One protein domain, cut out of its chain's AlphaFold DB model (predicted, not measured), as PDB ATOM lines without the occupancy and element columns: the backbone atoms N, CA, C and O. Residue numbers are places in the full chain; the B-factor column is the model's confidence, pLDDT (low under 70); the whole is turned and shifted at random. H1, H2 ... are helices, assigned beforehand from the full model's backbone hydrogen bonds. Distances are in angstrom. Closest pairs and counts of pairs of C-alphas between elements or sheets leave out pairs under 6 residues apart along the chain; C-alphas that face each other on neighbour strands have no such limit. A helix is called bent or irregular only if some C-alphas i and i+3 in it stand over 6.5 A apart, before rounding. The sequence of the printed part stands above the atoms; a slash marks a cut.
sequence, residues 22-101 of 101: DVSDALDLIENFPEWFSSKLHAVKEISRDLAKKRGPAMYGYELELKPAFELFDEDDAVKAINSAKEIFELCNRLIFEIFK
ATOM      1  N   ASP A  22       4.828  18.446  13.873       52.66
ATOM      2  CA  ASP A  22       3.711  19.009  14.607       52.66
ATOM      3  C   ASP A  22       4.274  19.732  15.834       52.66
ATOM      4  O   ASP A  22       4.848  19.111  16.729       52.66
ATOM      5  N   VAL A  23       4.146  21.057  15.849       57.94
ATOM      6  CA  VAL A  23       4.547  21.902  16.984       57.94
ATOM      7  C   VAL A  23       3.488  21.923  18.089       57.94
ATOM      8  O   VAL A  23       3.737  22.504  19.142       57.94
ATOM      9  N   SER A  24       2.342  21.252  17.903       59.53
ATOM     10  CA  SER A  24       1.294  21.130  18.928       59.53
ATOM     11  C   SER A  24       1.835  20.554  20.232       59.53
ATOM     12  O   SER A  24       1.565  21.103  21.296       59.53
ATOM     13  N   ASP A  25       2.672  19.519  20.133       60.25
ATOM     14  CA  ASP A  25       3.293  18.874  21.293       60.25
ATOM     15  C   ASP A  25       4.310  19.794  21.988       60.25
ATOM     16  O   ASP A  25       4.503  19.713  23.198       60.25
ATOM     17  N   ALA A  26       4.968  20.687  21.240       64.38
ATOM     18  CA  ALA A  26       5.878  21.677  21.817       64.38
ATOM     19  C   ALA A  26       5.109  22.768  22.575       64.38
ATOM     20  O   ALA A  26       5.592  23.273  23.586       64.38
ATOM     21  N   LEU A  27       3.899  23.102  22.116       62.91
ATOM     22  CA  LEU A  27       3.006  24.015  22.821       62.91
ATOM     23  C   LEU A  27       2.460  23.404  24.121       62.91
ATOM     24  O   LEU A  27       2.189  24.145  25.055       62.91
ATOM     25  N   ASP A  28       2.328  22.078  24.213       63.50
ATOM     26  CA  ASP A  28       1.913  21.387  25.448       63.50
ATOM     27  C   ASP A  28       2.964  21.439  26.570       63.50
ATOM     28  O   ASP A  28       2.624  21.255  27.734       63.50
ATOM     29  N   LEU A  29       4.230  21.716  26.244       62.59
ATOM     30  CA  LEU A  29       5.321  21.824  27.223       62.59
ATOM     31  C   LEU A  29       5.388  23.194  27.917       62.59
ATOM     32  O   LEU A  29       6.191  23.379  28.831       62.59
ATOM     33  N   ILE A  30       4.588  24.167  27.476       66.94
ATOM     34  CA  ILE A  30       4.577  25.522  28.029       66.94
ATOM     35  C   ILE A  30       3.402  25.631  29.004       66.94
ATOM     36  O   ILE A  30       2.243  25.688  28.604       66.94
ATOM     37  N   GLU A  31       3.709  25.683  30.299       58.78
ATOM     38  CA  GLU A  31       2.690  25.660  31.359       58.78
ATOM     39  C   GLU A  31       1.967  27.004  31.568       58.78
ATOM     40  O   GLU A  31       0.924  27.037  32.213       58.78
ATOM     41  N   ASN A  32       2.472  28.116  31.014       66.50
ATOM     42  CA  ASN A  32       1.906  29.452  31.230       66.50
ATOM     43  C   ASN A  32       1.865  30.272  29.937       66.50
ATOM     44  O   ASN A  32       2.802  31.001  29.613       66.50
ATOM     45  N   PHE A  33       0.755  30.178  29.210       74.31
ATOM     46  CA  PHE A  33       0.470  31.107  28.120       74.31
ATOM     47  C   PHE A  33      -0.316  32.325  28.622       74.31
ATOM     48  O   PHE A  33      -1.184  32.177  29.485       74.31
ATOM     49  N   PRO A  34      -0.096  33.516  28.035       78.31
ATOM     50  CA  PRO A  34      -0.993  34.650  28.212       78.31
ATOM     51  C   PRO A  34      -2.433  34.266  27.856       78.31
ATOM     52  O   PRO A  34      -2.665  33.522  26.901       78.31
ATOM     53  N   GLU A  35      -3.418  34.814  28.565       78.50
ATOM     54  CA  GLU A  35      -4.841  34.484  28.377       78.50
ATOM     55  C   GLU A  35      -5.319  34.728  26.929       78.50
ATOM     56  O   GLU A  35      -6.063  33.931  26.347       78.50
ATOM     57  N   TRP A  36      -4.782  35.771  26.286       81.06
ATOM     58  CA  TRP A  36      -5.043  36.073  24.877       81.06
ATOM     59  C   TRP A  36      -4.510  34.999  23.915       81.06
ATOM     60  O   TRP A  36      -5.090  34.803  22.849       81.06
ATOM     61  N   PHE A  37      -3.428  34.298  24.271       79.81
ATOM     62  CA  PHE A  37      -2.855  33.216  23.468       79.81
ATOM     63  C   PHE A  37      -3.511  31.876  23.803       79.81
ATOM     64  O   PHE A  37      -3.794  31.097  22.900       79.81
ATOM     65  N   SER A  38      -3.844  31.638  25.075       79.06
ATOM     66  CA  SER A  38      -4.547  30.429  25.523       79.06
ATOM     67  C   SER A  38      -5.895  30.246  24.807       79.06
ATOM     68  O   SER A  38      -6.195  29.160  24.315       79.06
ATOM     69  N   SER A  39      -6.655  31.333  24.608       81.69
ATOM     70  CA  SER A  39      -7.904  31.298  23.821       81.69
ATOM     71  C   SER A  39      -7.707  30.947  22.337       81.69
ATOM     72  O   SER A  39      -8.618  30.421  21.700       81.69
ATOM     73  N   LYS A  40      -6.512  31.194  21.784       81.00
ATOM     74  CA  LYS A  40      -6.146  30.881  20.393       81.00
ATOM     75  C   LYS A  40      -5.368  29.574  20.252       81.00
ATOM     76  O   LYS A  40      -5.245  29.057  19.144       81.00
ATOM     77  N   LEU A  41      -4.888  29.010  21.357       78.44
ATOM     78  CA  LEU A  41      -4.013  27.843  21.389       78.44
ATOM     79  C   LEU A  41      -4.646  26.628  20.706       78.44
ATOM     80  O   LEU A  41      -3.980  25.926  19.949       78.44
ATOM     81  N   HIS A  42      -5.943  26.407  20.932       78.06
ATOM     82  CA  HIS A  42      -6.683  25.330  20.279       78.06
ATOM     83  C   HIS A  42      -6.692  25.490  18.750       78.06
ATOM     84  O   HIS A  42      -6.400  24.540  18.029       78.06
ATOM     85  N   ALA A  43      -6.964  26.698  18.248       77.38
ATOM     86  CA  ALA A  43      -6.968  26.977  16.812       77.38
ATOM     87  C   ALA A  43      -5.572  26.803  16.192       77.38
ATOM     88  O   ALA A  43      -5.441  26.198  15.131       77.38
ATOM     89  N   VAL A  44      -4.522  27.258  16.882       77.44
ATOM     90  CA  VAL A  44      -3.129  27.097  16.432       77.44
ATOM     91  C   VAL A  44      -2.745  25.617  16.327       77.44
ATOM     92  O   VAL A  44      -2.142  25.215  15.332       77.44
ATOM     93  N   LYS A  45      -3.124  24.789  17.310       75.56
ATOM     94  CA  LYS A  45      -2.873  23.337  17.286       75.56
ATOM     95  C   LYS A  45      -3.620  22.638  16.153       75.56
ATOM     96  O   LYS A  45      -3.030  21.825  15.444       75.56
ATOM     97  N   GLU A  46      -4.891  22.973  15.948       77.62
ATOM     98  CA  GLU A  46      -5.692  22.401  14.860       77.62
ATOM     99  C   GLU A  46      -5.111  22.747  13.485       77.62
ATOM    100  O   GLU A  46      -4.910  21.858  12.659       77.62
ATOM    101  N   ILE A  47      -4.742  24.010  13.259       76.12
ATOM    102  CA  ILE A  47      -4.118  24.444  12.003       76.12
ATOM    103  C   ILE A  47      -2.734  23.797  11.823       76.12
ATOM    104  O   ILE A  47      -2.414  23.345  10.724       76.12
ATOM    105  N   SER A  48      -1.919  23.697  12.882       71.56
ATOM    106  CA  SER A  48      -0.621  22.998  12.849       71.56
ATOM    107  C   SER A  48      -0.788  21.537  12.427       71.56
ATOM    108  O   SER A  48      -0.094  21.058  11.526       71.56
ATOM    109  N   ARG A  49      -1.757  20.834  13.023       75.12
ATOM    110  CA  ARG A  49      -2.090  19.447  12.679       75.12
ATOM    111  C   ARG A  49      -2.588  19.299  11.252       75.12
ATOM    112  O   ARG A  49      -2.194  18.351  10.573       75.12
ATOM    113  N   ASP A  50      -3.449  20.201  10.801       73.50
ATOM    114  CA  ASP A  50      -3.995  20.178   9.447       73.50
ATOM    115  C   ASP A  50      -2.898  20.419   8.397       73.50
ATOM    116  O   ASP A  50      -2.763  19.646   7.448       73.50
ATOM    117  N   LEU A  51      -2.019  21.402   8.621       70.75
ATOM    118  CA  LEU A  51      -0.852  21.654   7.768       70.75
ATOM    119  C   LEU A  51       0.120  20.464   7.755       70.75
ATOM    120  O   LEU A  51       0.603  20.070   6.689       70.75
ATOM    121  N   ALA A  52       0.379  19.846   8.910       70.31
ATOM    122  CA  ALA A  52       1.239  18.667   9.004       70.31
ATOM    123  C   ALA A  52       0.657  17.464   8.240       70.31
ATOM    124  O   ALA A  52       1.399  16.748   7.566       70.31
ATOM    125  N   LYS A  53      -0.668  17.269   8.291       70.75
ATOM    126  CA  LYS A  53      -1.375  16.225   7.531       70.75
ATOM    127  C   LYS A  53      -1.358  16.495   6.030       70.75
ATOM    128  O   LYS A  53      -1.094  15.572   5.267       70.75
ATOM    129  N   LYS A  54      -1.593  17.741   5.604       67.88
ATOM    130  CA  LYS A  54      -1.622  18.140   4.184       67.88
ATOM    131  C   LYS A  54      -0.251  18.100   3.515       67.88
ATOM    132  O   LYS A  54      -0.172  17.922   2.305       67.88
ATOM    133  N   ARG A  55       0.837  18.177   4.286       68.12
ATOM    134  CA  ARG A  55       2.209  18.109   3.762       68.12
ATOM    135  C   ARG A  55       2.519  16.808   3.018       68.12
ATOM    136  O   ARG A  55       3.180  16.862   1.986       68.12
ATOM    137  N   GLY A  56       2.081  15.659   3.536       65.56
ATOM    138  CA  GLY A  56       2.318  14.355   2.899       65.56
ATOM    139  C   GLY A  56       1.685  14.277   1.502       65.56
ATOM    140  O   GLY A  56       2.417  14.126   0.523       65.56
ATOM    141  N   PRO A  57       0.362  14.487   1.391       59.16
ATOM    142  CA  PRO A  57      -0.345  14.540   0.115       59.16
ATOM    143  C   PRO A  57       0.143  15.653  -0.823       59.16
ATOM    144  O   PRO A  57       0.166  15.452  -2.032       59.16
ATOM    145  N   ALA A  58       0.560  16.811  -0.301       58.81
ATOM    146  CA  ALA A  58       1.071  17.909  -1.127       58.81
ATOM    147  C   ALA A  58       2.464  17.625  -1.722       58.81
ATOM    148  O   ALA A  58       2.763  18.099  -2.814       58.81
ATOM    149  N   MET A  59       3.319  16.859  -1.031       58.00
ATOM    150  CA  MET A  59       4.641  16.475  -1.553       58.00
ATOM    151  C   MET A  59       4.599  15.255  -2.474       58.00
ATOM    152  O   MET A  59       5.329  15.225  -3.461       58.00
ATOM    153  N   TYR A  60       3.804  14.242  -2.129       57.50
ATOM    154  CA  TYR A  60       3.880  12.920  -2.762       57.50
ATOM    155  C   TYR A  60       2.602  12.528  -3.518       57.50
ATOM    156  O   TYR A  60       2.571  11.493  -4.177       57.50
ATOM    157  N   GLY A  61       1.548  13.351  -3.461       54.19
ATOM    158  CA  GLY A  61       0.207  12.927  -3.859       54.19
ATOM    159  C   GLY A  61      -0.352  11.874  -2.895       54.19
ATOM    160  O   GLY A  61       0.304  11.457  -1.938       54.19
ATOM    161  N   TYR A  62      -1.584  11.424  -3.129       53.88
ATOM    162  CA  TYR A  62      -2.077  10.220  -2.457       53.88
ATOM    163  C   TYR A  62      -1.539   9.001  -3.210       53.88
ATOM    164  O   TYR A  62      -2.166   8.523  -4.155       53.88
ATOM    165  N   GLU A  63      -0.389   8.473  -2.784       50.22
ATOM    166  CA  GLU A  63       0.184   7.235  -3.345       50.22
ATOM    167  C   GLU A  63      -0.805   6.048  -3.288       50.22
ATOM    168  O   GLU A  63      -0.738   5.143  -4.114       50.22
ATOM    169  N   LEU A  64      -1.771   6.083  -2.359       49.62
ATOM    170  CA  LEU A  64      -2.851   5.096  -2.222       49.62
ATOM    171  C   LEU A  64      -4.008   5.270  -3.226       49.62
ATOM    172  O   LEU A  64      -4.717   4.301  -3.480       49.62
ATOM    173  N   GLU A  65      -4.215   6.466  -3.792       53.12
ATOM    174  CA  GLU A  65      -5.338   6.762  -4.705       53.12
ATOM    175  C   GLU A  65      -4.905   7.091  -6.145       53.12
ATOM    176  O   GLU A  65      -5.766   7.351  -6.982       53.12
ATOM    177  N   LEU A  66      -3.598   7.068  -6.460       55.38
ATOM    178  CA  LEU A  66      -3.041   7.405  -7.787       55.38
ATOM    179  C   LEU A  66      -3.438   8.806  -8.300       55.38
ATOM    180  O   LEU A  66      -3.398   9.058  -9.504       55.38
ATOM    181  N   LYS A  67      -3.795   9.732  -7.400       52.62
ATOM    182  CA  LYS A  67      -4.167  11.105  -7.762       52.62
ATOM    183  C   LYS A  67      -2.999  12.074  -7.568       52.62
ATOM    184  O   LYS A  67      -2.440  12.132  -6.465       52.62
ATOM    185  N   PRO A  68      -2.620  12.844  -8.605       54.47
ATOM    186  CA  PRO A  68      -1.574  13.851  -8.497       54.47
ATOM    187  C   PRO A  68      -2.016  15.009  -7.591       54.47
ATOM    188  O   PRO A  68      -3.191  15.354  -7.530       54.47
ATOM    189  N   ALA A  69      -1.061  15.652  -6.912       57.09
ATOM    190  CA  ALA A  69      -1.326  16.727  -5.946       57.09
ATOM    191  C   ALA A  69      -2.143  17.908  -6.518       57.09
ATOM    192  O   ALA A  69      -2.905  18.528  -5.786       57.09
ATOM    193  N   PHE A  70      -2.041  18.178  -7.823       58.19
ATOM    194  CA  PHE A  70      -2.823  19.207  -8.525       58.19
ATOM    195  C   PHE A  70      -4.332  18.894  -8.618       58.19
ATOM    196  O   PHE A  70      -5.131  19.810  -8.759       58.19
ATOM    197  N   GLU A  71      -4.744  17.626  -8.517       59.62
ATOM    198  CA  GLU A  71      -6.169  17.261  -8.406       59.62
ATOM    199  C   GLU A  71      -6.689  17.325  -6.962       59.62
ATOM    200  O   GLU A  71      -7.898  17.269  -6.739       59.62
ATOM    201  N   LEU A  72      -5.787  17.394  -5.980       60.41
ATOM    202  CA  LEU A  72      -6.106  17.321  -4.552       60.41
ATOM    203  C   LEU A  72      -6.111  18.689  -3.866       60.41
ATOM    204  O   LEU A  72      -6.715  18.816  -2.804       60.41
ATOM    205  N   PHE A  73      -5.431  19.677  -4.446       65.62
ATOM    206  CA  PHE A  73      -5.304  21.023  -3.901       65.62
ATOM    207  C   PHE A  73      -5.507  22.051  -5.006       65.62
ATOM    208  O   PHE A  73      -4.849  21.984  -6.047       65.62
ATOM    209  N   ASP A  74      -6.388  23.013  -4.756       75.56
ATOM    210  CA  ASP A  74      -6.580  24.165  -5.629       75.56
ATOM    211  C   ASP A  74      -5.742  25.381  -5.173       75.56
ATOM    212  O   ASP A  74      -5.008  25.352  -4.177       75.56
ATOM    213  N   GLU A  75      -5.792  26.466  -5.950       76.06
ATOM    214  CA  GLU A  75      -5.103  27.717  -5.607       76.06
ATOM    215  C   GLU A  75      -5.650  28.329  -4.304       76.06
ATOM    216  O   GLU A  75      -4.894  28.891  -3.508       76.06
ATOM    217  N   ASP A  76      -6.944  28.156  -4.038       76.62
ATOM    218  CA  ASP A  76      -7.615  28.612  -2.823       76.62
ATOM    219  C   ASP A  76      -7.077  27.899  -1.570       76.62
ATOM    220  O   ASP A  76      -6.856  28.533  -0.534       76.62
ATOM    221  N   ASP A  77      -6.810  26.598  -1.649       72.50
ATOM    222  CA  ASP A  77      -6.204  25.792  -0.593       72.50
ATOM    223  C   ASP A  77      -4.778  26.252  -0.296       72.50
ATOM    224  O   ASP A  77      -4.390  26.367   0.872       72.50
ATOM    225  N   ALA A  78      -4.010  26.579  -1.339       74.56
ATOM    226  CA  ALA A  78      -2.673  27.137  -1.190       74.56
ATOM    227  C   ALA A  78      -2.714  28.513  -0.503       74.56
ATOM    228  O   ALA A  78      -1.965  28.759   0.448       74.56
ATOM    229  N   VAL A  79      -3.624  29.396  -0.927       80.19
ATOM    230  CA  VAL A  79      -3.805  30.725  -0.326       80.19
ATOM    231  C   VAL A  79      -4.241  30.614   1.135       80.19
ATOM    232  O   VAL A  79      -3.668  31.286   1.998       80.19
ATOM    233  N   LYS A  80      -5.200  29.735   1.451       79.81
ATOM    234  CA  LYS A  80      -5.638  29.473   2.832       79.81
ATOM    235  C   LYS A  80      -4.494  28.951   3.688       79.81
ATOM    236  O   LYS A  80      -4.283  29.467   4.781       79.81
ATOM    237  N   ALA A  81      -3.725  27.982   3.195       75.06
ATOM    238  CA  ALA A  81      -2.588  27.433   3.929       75.06
ATOM    239  C   ALA A  81      -1.533  28.508   4.241       75.06
ATOM    240  O   ALA A  81      -1.058  28.592   5.375       75.06
ATOM    241  N   ILE A  82      -1.207  29.366   3.268       79.81
ATOM    242  CA  ILE A  82      -0.254  30.470   3.451       79.81
ATOM    243  C   ILE A  82      -0.778  31.493   4.463       79.81
ATOM    244  O   ILE A  82      -0.023  31.931   5.332       79.81
ATOM    245  N   ASN A  83      -2.050  31.879   4.373       81.56
ATOM    246  CA  ASN A  83      -2.641  32.854   5.290       81.56
ATOM    247  C   ASN A  83      -2.700  32.318   6.724       81.56
ATOM    248  O   ASN A  83      -2.284  33.014   7.648       81.56
ATOM    249  N   SER A  84      -3.108  31.061   6.903       77.62
ATOM    250  CA  SER A  84      -3.112  30.396   8.208       77.62
ATOM    251  C   SER A  84      -1.703  30.281   8.801       77.62
ATOM    252  O   SER A  84      -1.502  30.524   9.989       77.62
ATOM    253  N   ALA A  85      -0.699  29.964   7.977       76.94
ATOM    254  CA  ALA A  85       0.693  29.919   8.419       76.94
ATOM    255  C   ALA A  85       1.214  31.304   8.841       76.94
ATOM    256  O   ALA A  85       1.918  31.411   9.847       76.94
ATOM    257  N   LYS A  86       0.849  32.367   8.110       82.12
ATOM    258  CA  LYS A  86       1.183  33.752   8.479       82.12
ATOM    259  C   LYS A  86       0.540  34.160   9.802       82.12
ATOM    260  O   LYS A  86       1.233  34.709  10.651       82.12
ATOM    261  N   GLU A  87      -0.738  33.848  10.001       83.31
ATOM    262  CA  GLU A  87      -1.439  34.172  11.247       83.31
ATOM    263  C   GLU A  87      -0.779  33.486  12.454       83.31
ATOM    264  O   GLU A  87      -0.501  34.134  13.464       83.31
ATOM    265  N   ILE A  88      -0.443  32.195  12.338       80.19
ATOM    266  CA  ILE A  88       0.292  31.479  13.392       80.19
ATOM    267  C   ILE A  88       1.653  32.123  13.641       80.19
ATOM    268  O   ILE A  88       2.036  32.315  14.793       80.19
ATOM    269  N   PHE A  89       2.389  32.451  12.578       80.81
ATOM    270  CA  PHE A  89       3.704  33.066  12.705       80.81
ATOM    271  C   PHE A  89       3.630  34.385  13.480       80.81
ATOM    272  O   PHE A  89       4.413  34.588  14.405       80.81
ATOM    273  N   GLU A  90       2.662  35.248  13.172       83.94
ATOM    274  CA  GLU A  90       2.460  36.509  13.891       83.94
ATOM    275  C   GLU A  90       2.075  36.292  15.360       83.94
ATOM    276  O   GLU A  90       2.615  36.965  16.242       83.94
ATOM    277  N   LEU A  91       1.197  35.325  15.648       82.12
ATOM    278  CA  LEU A  91       0.807  34.975  17.019       82.12
ATOM    279  C   LEU A  91       1.995  34.465  17.839       82.12
ATOM    280  O   LEU A  91       2.192  34.905  18.973       82.12
ATOM    281  N   CYS A  92       2.807  33.577  17.265       78.44
ATOM    282  CA  CYS A  92       4.020  33.064  17.896       78.44
ATOM    283  C   CYS A  92       5.059  34.170  18.096       78.44
ATOM    284  O   CYS A  92       5.686  34.236  19.148       78.44
ATOM    285  N   ASN A  93       5.227  35.064  17.120       80.12
ATOM    286  CA  ASN A  93       6.187  36.159  17.218       80.12
ATOM    287  C   ASN A  93       5.783  37.158  18.314       80.12
ATOM    288  O   ASN A  93       6.611  37.569  19.125       80.12
ATOM    289  N   ARG A  94       4.483  37.470  18.412       83.69
ATOM    290  CA  ARG A  94       3.933  38.261  19.520       83.69
ATOM    291  C   ARG A  94       4.165  37.580  20.869       83.69
ATOM    292  O   ARG A  94       4.578  38.250  21.810       83.69
ATOM    293  N   LEU A  95       3.926  36.271  20.956       79.44
ATOM    294  CA  LEU A  95       4.145  35.500  22.179       79.44
ATOM    295  C   LEU A  95       5.619  35.527  22.612       79.44
ATOM    296  O   LEU A  95       5.907  35.805  23.771       79.44
ATOM    297  N   ILE A  96       6.549  35.274  21.685       76.69
ATOM    298  CA  ILE A  96       7.994  35.313  21.951       76.69
ATOM    299  C   ILE A  96       8.398  36.704  22.439       76.69
ATOM    300  O   ILE A  96       9.105  36.818  23.435       76.69
ATOM    301  N   PHE A  97       7.915  37.763  21.788       79.56
ATOM    302  CA  PHE A  97       8.219  39.134  22.194       79.56
ATOM    303  C   PHE A  97       7.703  39.477  23.602       79.56
ATOM    304  O   PHE A  97       8.306  40.290  24.296       79.56
ATOM    305  N   GLU A  98       6.593  38.875  24.029       77.69
ATOM    306  CA  GLU A  98       6.000  39.103  25.350       77.69
ATOM    307  C   GLU A  98       6.669  38.260  26.452       77.69
ATOM    308  O   GLU A  98       6.847  38.756  27.561       77.69
ATOM    309  N   ILE A  99       7.086  37.025  26.144       72.31
ATOM    310  CA  ILE A  99       7.780  36.123  27.084       72.31
ATOM    311  C   ILE A  99       9.252  36.513  27.284       72.31
ATOM    312  O   ILE A  99       9.760  36.414  28.396       72.31
ATOM    313  N   PHE A 100       9.953  36.929  26.224       64.50
ATOM    314  CA  PHE A 100      11.388  37.254  26.263       64.50
ATOM    315  C   PHE A 100      11.673  38.742  26.533       64.50
ATOM    316  O   PHE A 100      12.747  39.239  26.182       64.50
ATOM    317  N   LYS A 101      10.712  39.458  27.123       50.12
ATOM    318  CA  LYS A 101      10.857  40.867  27.495       50.12
ATOM    319  C   LYS A 101      11.535  41.051  28.850       50.12
ATOM    320  O   LYS A 101      11.294  40.220  29.751       50.12
TER     321      LYS A 101
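This is residues 22 to 101 of the 101 residues of the protein "HEPN domain-containing protein" of Archaeoglobales archaeon (UniProt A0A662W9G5). Two long helices, H2 and H4, run opposite ways and cross at 41 degrees, making a slender rod. Short H1 packs on H2, away from H4, and short H3 sits by the last turn of H2. The 80 printed residues hold four named helices, H1, H2, H3, H4 in order, and no named strand: all helix. The whole is loose, radius of gyration of the C-alphas 15.4 A, spanning 49 by 23 by 19 A.

H1, residues 24 to 27, begins at C-alpha 24 (1.294, 21.130, 18.928). H2, residues 35 to 60, is 38.9 A long and irregular, C-alphas 39 and 42 being 7.0 A apart, with a kink of 39 degrees near residue 42. H3 is residues 69 to 72. H4, residues 75 to 99, is 36.1 A long and ends at C-alpha 99 (7.780, 36.123, 27.084).

H2 is the hub. It touches H4 at a steep tilt of 41 degrees, closest C-alphas Val 44 and Ile 88, 6.3 A. With residues 44 to 49 alone it touches H1, closest C-alphas Lys 45 and Ser 24, 5.0 A; with residues 57 to 60 alone, H3, closest C-alphas Ala 58 and Ala 69, 5.5 A. H4 is apart from H1 and H3. Every O i to N i+4 pair is within hydrogen-bond range in H4, 17 of 22 in H2; H1 and H3 are too short for one.

The C-alphas farthest apart, Leu 66 and Lys 101, are 50.6 A apart. The printed part has no cut and no long link. Mean pLDDT of the printed part is 70.0; residues 22 to 32, 54 to 73 and 100 to 101 are under 70.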